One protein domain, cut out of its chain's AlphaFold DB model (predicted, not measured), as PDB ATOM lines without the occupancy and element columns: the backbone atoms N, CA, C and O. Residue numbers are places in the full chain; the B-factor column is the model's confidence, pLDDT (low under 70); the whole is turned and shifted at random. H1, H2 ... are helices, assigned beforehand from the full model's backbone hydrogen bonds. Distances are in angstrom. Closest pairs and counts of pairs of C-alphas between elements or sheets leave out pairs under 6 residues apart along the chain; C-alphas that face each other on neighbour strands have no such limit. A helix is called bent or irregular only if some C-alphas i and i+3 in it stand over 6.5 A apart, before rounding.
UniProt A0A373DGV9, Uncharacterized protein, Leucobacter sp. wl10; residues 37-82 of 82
ATOM      1  N   LEU A  37      84.020  86.248  86.565       85.12
ATOM      2  CA  LEU A  37      85.074  86.035  87.565       85.12
ATOM      3  C   LEU A  37      84.511  85.777  88.964       85.12
ATOM      4  O   LEU A  37      84.983  84.876  89.649       85.12
ATOM      5  N   ILE A  38      83.499  86.542  89.384       85.12
ATOM      6  CA  ILE A  38      82.875  86.377  90.703       85.12
ATOM      7  C   ILE A  38      82.163  85.028  90.797       85.12
ATOM      8  O   ILE A  38      82.356  84.310  91.772       85.12
ATOM      9  N   VAL A  39      81.353  84.671  89.796       83.00
ATOM     10  CA  VAL A  39      80.620  83.395  89.775       83.00
ATOM     11  C   VAL A  39      81.592  82.221  89.784       83.00
ATOM     12  O   VAL A  39      81.408  81.286  90.556       83.00
ATOM     13  N   HIS A  40      82.645  82.290  88.974       81.00
ATOM     14  CA  HIS A  40      83.674  81.261  88.916       81.00
ATOM     15  C   HIS A  40      84.438  81.140  90.244       81.00
ATOM     16  O   HIS A  40      84.637  80.041  90.754       81.00
ATOM     17  N   TRP A  41      84.785  82.266  90.872       82.88
ATOM     18  CA  TRP A  41      85.397  82.254  92.198       82.88
ATOM     19  C   TRP A  41      84.468  81.650  93.267       82.88
ATOM     20  O   TRP A  41      84.913  80.826  94.062       82.88
ATOM     21  N   LEU A  42      83.173  81.988  93.254       82.44
ATOM     22  CA  LEU A  42      82.166  81.413  94.157       82.44
ATOM     23  C   LEU A  42      81.951  79.910  93.928       82.44
ATOM     24  O   LEU A  42      81.726  79.179  94.891       82.44
ATOM     25  N   ALA A  43      82.042  79.439  92.684       79.50
ATOM     26  CA  ALA A  43      81.952  78.016  92.365       79.50
ATOM     27  C   ALA A  43      83.092  77.215  93.015       79.50
ATOM     28  O   ALA A  43      82.841  76.154  93.582       79.50
ATOM     29  N   HIS A  44      84.311  77.765  93.048       76.88
ATOM     30  CA  HIS A  44      85.436  77.165  93.775       76.88
ATOM     31  C   HIS A  44      85.279  77.178  95.301       76.88
ATOM     32  O   HIS A  44      85.928  76.391  95.984       76.88
ATOM     33  N   LEU A  45      84.422  78.045  95.843       82.19
ATOM     34  CA  LEU A  45      84.061  78.048  97.264       82.19
ATOM     35  C   LEU A  45      82.906  77.083  97.580       82.19
ATOM     36  O   LEU A  45      82.369  77.129  98.684       82.19
ATOM     37  N   GLU A  46      82.492  76.257  96.614       79.12
ATOM     38  CA  GLU A  46      81.345  75.345  96.714       79.12
ATOM     39  C   GLU A  46      80.023  76.058  97.054       79.12
ATOM     40  O   GLU A  46      79.062  75.445  97.520       79.12
ATOM     41  N   ALA A  47      79.930  77.364  96.763       76.75
ATOM     42  CA  ALA A  47      78.763  78.186  97.088       76.75
ATOM     43  C   ALA A  47      77.469  77.723  96.385       76.75
ATOM     44  O   ALA A  47      76.372  78.095  96.799       76.75
ATOM     45  N   PHE A  48      77.592  76.912  95.330       76.38
ATOM     46  CA  PHE A  48      76.480  76.366  94.545       76.38
ATOM     47  C   PHE A  48      76.271  74.854  94.752       76.38
ATOM     48  O   PHE A  48      75.489  74.236  94.031       76.38
ATOM     49  N   GLY A  49      76.931  74.263  95.755       75.69
ATOM     50  CA  GLY A  49      76.861  72.839  96.082       75.69
ATOM     51  C   GLY A  49      78.052  72.023  95.555       75.69
ATOM     52  O   GLY A  49      78.954  72.569  94.924       75.69
ATOM     53  N   PRO A  50      78.057  70.697  95.791       70.75
ATOM     54  CA  PRO A  50      79.207  69.824  95.523       70.75
ATOM     55  C   PRO A  50      79.443  69.516  94.033       70.75
ATOM     56  O   PRO A  50      80.376  68.795  93.687       70.75
ATOM     57  N   ALA A  51      78.601  70.031  93.135       62.66
ATOM     58  CA  ALA A  51      78.757  69.873  91.696       62.66
ATOM     59  C   ALA A  51      79.792  70.879  91.167       62.66
ATOM     60  O   ALA A  51      79.436  71.899  90.577       62.66
ATOM     61  N   GLN A  52      81.076  70.608  91.405       59.34
ATOM     62  CA  GLN A  52      82.151  71.359  90.757       59.34
ATOM     63  C   GLN A  52      82.171  71.018  89.253       59.34
ATOM     64  O   GLN A  52      82.118  69.834  88.900       59.34
ATOM     65  N   PRO A  53      82.237  72.013  88.348       61.16
ATOM     66  CA  PRO A  53      82.551  71.765  86.945       61.16
ATOM     67  C   PRO A  53      83.899  71.042  86.831       61.16
ATOM     68  O   PRO A  53      84.785  71.236  87.661       61.16
ATOM     69  N   GLU A  54      84.088  70.216  85.802       64.81
ATOM     70  CA  GLU A  54      85.384  69.573  85.569       64.81
ATOM     71  C   GLU A  54      86.486  70.645  85.471       64.81
ATOM     72  O   GLU A  54      86.385  71.562  84.655       64.81
ATOM     73  N   GLY A  55      87.553  70.533  86.275       62.88
ATOM     74  CA  GLY A  55      88.567  71.589  86.443       62.88
ATOM     75  C   GLY A  55      89.264  72.073  85.157       62.88
ATOM     76  O   GLY A  55      89.895  73.128  85.153       62.88
ATOM     77  N   TRP A  56      89.132  71.347  84.040       56.03
ATOM     78  CA  TRP A  56      89.615  71.789  82.727       56.03
ATOM     79  C   TRP A  56      88.711  72.857  82.082       56.03
ATOM     80  O   TRP A  56      89.221  73.767  81.429       56.03
ATOM     81  N   VAL A  57      87.389  72.789  82.292       61.41
ATOM     82  CA  VAL A  57      86.428  73.812  81.842       61.41
ATOM     83  C   VAL A  57      86.689  75.115  82.591       61.41
ATOM     84  O   VAL A  57      86.693  76.187  81.990       61.41
ATOM     85  N   ASP A  58      87.010  75.015  83.878       57.88
ATOM     86  CA  ASP A  58      87.395  76.147  84.719       57.88
ATOM     87  C   ASP A  58      88.686  76.833  84.237       57.88
ATOM     88  O   ASP A  58      88.743  78.065  84.157       57.88
ATOM     89  N   LEU A  59      89.690  76.054  83.821       55.72
ATOM     90  CA  LEU A  59      90.971  76.571  83.329       55.72
ATOM     91  C   LEU A  59      90.844  77.307  81.984       55.72
ATOM     92  O   LEU A  59      91.522  78.311  81.755       55.72
ATOM     93  N   VAL A  60      89.990  76.810  81.086       58.88
ATOM     94  CA  VAL A  60      89.874  77.334  79.714       58.88
ATOM     95  C   VAL A  60      88.793  78.413  79.601       58.88
ATOM     96  O   VAL A  60      88.947  79.343  78.806       58.88
ATOM     97  N   ALA A  61      87.722  78.340  80.395       63.16
ATOM     98  CA  ALA A  61      86.562  79.213  80.231       63.16
ATOM     99  C   ALA A  61      86.397  80.274  81.331       63.16
ATOM    100  O   ALA A  61      85.895  81.347  81.016       63.16
ATOM    101  N   GLY A  62      86.808  80.040  82.582       65.75
ATOM    102  CA  GLY A  62      86.514  80.949  83.703       65.75
ATOM    103  C   GLY A  62      87.339  82.241  83.686       65.75
ATOM    104  O   GLY A  62      86.872  83.310  83.275       65.75
ATOM    105  N   TYR A  63      88.599  82.147  84.114       72.88
ATOM    106  CA  TYR A  63      89.516  83.292  84.165       72.88
ATOM    107  C   TYR A  63      89.835  83.913  82.794       72.88
ATOM    108  O   TYR A  63      89.802  85.146  82.698       72.88
ATOM    109  N   PRO A  64      90.106  83.137  81.722       78.88
ATOM    110  CA  PRO A  64      90.437  83.715  80.422       78.88
ATOM    111  C   PRO A  64      89.287  84.534  79.827       78.88
ATOM    112  O   PRO A  64      89.521  85.636  79.332       78.88
ATOM    113  N   MET A  65      88.037  84.063  79.926       78.88
ATOM    114  CA  MET A  65      86.887  84.824  79.423       78.88
ATOM    115  C   MET A  65      86.610  86.057  80.272       78.88
ATOM    116  O   MET A  65      86.384  87.132  79.716       78.88
ATOM    117  N   GLY A  66      86.671  85.936  81.601       79.00
ATOM    118  CA  GLY A  66      86.530  87.080  82.500       79.00
ATOM    119  C   GLY A  66      87.540  88.191  82.187       79.00
ATOM    120  O   GLY A  66      87.166  89.360  82.042       79.00
ATOM    121  N   ALA A  67      88.805  87.815  81.986       83.06
ATOM    122  CA  ALA A  67      89.870  88.732  81.593       83.06
ATOM    123  C   ALA A  67      89.643  89.336  80.198       83.06
ATOM    124  O   ALA A  67      89.768  90.551  80.037       83.06
ATOM    125  N   LEU A  68      89.258  88.532  79.200       87.69
ATOM    126  CA  LEU A  68      88.963  89.016  77.845       87.69
ATOM    127  C   LEU A  68      87.830  90.046  77.840       87.69
ATOM    128  O   LEU A  68      87.948  91.088  77.190       87.69
ATOM    129  N   PHE A  69      86.757  89.796  78.590       85.88
ATOM    130  CA  PHE A  69      85.629  90.716  78.702       85.88
ATOM    131  C   PHE A  69      85.997  92.015  79.428       85.88
ATOM    132  O   PHE A  69      85.618  93.096  78.970       85.88
ATOM    133  N   LEU A  70      86.784  91.939  80.506       86.25
ATOM    134  CA  LEU A  70      87.268  93.125  81.217       86.25
ATOM    135  C   LEU A  70      88.221  93.969  80.367       86.25
ATOM    136  O   LEU A  70      88.038  95.182  80.268       86.25
ATOM    137  N   ILE A  71      89.211  93.343  79.731       87.19
ATOM    138  CA  ILE A  71      90.215  94.042  78.918       87.19
ATOM    139  C   ILE A  71      89.565  94.603  77.652       87.19
ATOM    140  O   ILE A  71      89.701  95.793  77.363       87.19
ATOM    141  N   GLY A  72      88.812  93.781  76.917       86.94
ATOM    142  CA  GLY A  72      88.104  94.212  75.711       86.94
ATOM    143  C   GLY A  72      87.081  95.309  76.003       86.94
ATOM    144  O   GLY A  72      87.009  96.306  75.279       86.94
ATOM    145  N   GLY A  73      86.342  95.176  77.108       81.19
ATOM    146  CA  GLY A  73      85.415  96.195  77.584       81.19
ATOM    147  C   GLY A  73      86.107  97.499  77.974       81.19
ATOM    148  O   GLY A  73      85.671  98.569  77.548       81.19
ATOM    149  N   GLY A  74      87.224  97.418  78.700       82.44
ATOM    150  CA  GLY A  74      88.030  98.573  79.097       82.44
ATOM    151  C   GLY A  74      88.627  99.319  77.903       82.44
ATOM    152  O   GLY A  74      88.537 100.544  77.839       82.44
ATOM    153  N   ILE A  75      89.151  98.596  76.908       87.94
ATOM    154  CA  ILE A  75      89.644  99.194  75.658       87.94
ATOM    155  C   ILE A  75      88.506  99.932  74.947       87.94
ATOM    156  O   ILE A  75      88.670 101.081  74.536       87.94
ATOM    157  N   LEU A  76      87.337  99.301  74.823       83.00
ATOM    158  CA  LEU A  76      86.194  99.897  74.139       83.00
ATOM    159  C   LEU A  76      85.632 101.115  74.888       83.00
ATOM    160  O   LEU A  76      85.271 102.107  74.250       83.00
ATOM    161  N   ALA A  77      85.611 101.060  76.221       78.75
ATOM    162  CA  ALA A  77      85.185 102.152  77.088       78.75
ATOM    163  C   ALA A  77      86.176 103.325  77.118       78.75
ATOM    164  O   ALA A  77      85.757 104.474  77.243       78.75
ATOM    165  N   GLY A  78      87.474 103.052  76.969       79.00
ATOM    166  CA  GLY A  78      88.543 104.052  76.999       79.00
ATOM    167  C   GLY A  78      88.835 104.733  75.658       79.00
ATOM    168  O   GLY A  78      89.639 105.668  75.610       79.00
ATOM    169  N   ARG A  79      88.214 104.300  74.552       80.31
ATOM    170  CA  ARG A  79      88.434 104.908  73.229       80.31
ATOM    171  C   ARG A  79      87.989 106.367  73.216       80.31
ATOM    172  O   ARG A  79      86.792 106.631  73.233       80.31
ATOM    173  N   LYS A  80      88.935 107.305  73.099       68.31
ATOM    174  CA  LYS A  80      88.649 108.740  72.916       68.31
ATOM    175  C   LYS A  80      87.771 108.967  71.678       68.31
ATOM    176  O   LYS A  80      87.908 108.260  70.679       68.31
ATOM    177  N   ALA A  81      86.856 109.933  71.767       60.25
ATOM    178  CA  ALA A  81      86.118 110.410  70.602       60.25
ATOM    179  C   ALA A  81      87.124 110.990  69.592       60.25
ATOM    180  O   ALA A  81      87.987 111.771  69.992       60.25
ATOM    181  N   ALA A  82      87.053 110.522  68.344       56.78
ATOM    182  CA  ALA A  82      87.809 111.076  67.224       56.78
ATOM    183  C   ALA A  82      87.183 112.392  66.765       56.78
ATOM    184  O   ALA A  82      85.933 112.480  66.848       56.78
TER     185      ALA A  82
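What this domain is: This is residues 37 to 82 of the 82 residues of an uncharacterized protein of Leucobacter sp. wl10 (UniProt A0A373DGV9). A lopsided helical hairpin: the short helix H1 lies beside the first part of the long helix H2, joined to it by a loop, and residues 71 to 82 stick out beyond as an arm that adds to the length. The printed part has 46 residues with two named helices, H1 then H2, and no named strand; its class is all helix. It is only just extended, close to loose, with a radius of gyration of the C-alphas of 14.5 A, and spans 51 by 19 by 9 A.

Where its parts are: H1, residues 37 to 44, begins at C-alpha 37 (85.074, 86.035, 87.565) and is 10.8 A long from first to last C-alpha. H2, residues 55 to 78, is 33.8 A long and ends at C-alpha 78 (88.543, 104.052, 76.999). H2 is irregular: C-alphas 60 and 63 are 7.4 A apart.

How they stand to each other: H1 and H2 form a helical hairpin, running opposite ways at a shallow tilt of 16 degrees. H2 touches H1 with residues 58 to 66 alone; the closest C-alphas, of Leu 37 and Gly 66, are 5.4 A apart. Every O i to N i+4 pair is within hydrogen-bond range in H1, and 17 of 20 in H2.

The domain as a whole: The C-alphas farthest apart, of Pro 50 and Ala 82, are 50.8 A apart. The printed part has no cut, and the link from H1 to H2 is short. Mean pLDDT of the printed part is 74.6; residues 51 to 62 and 80 to 82 are under 70.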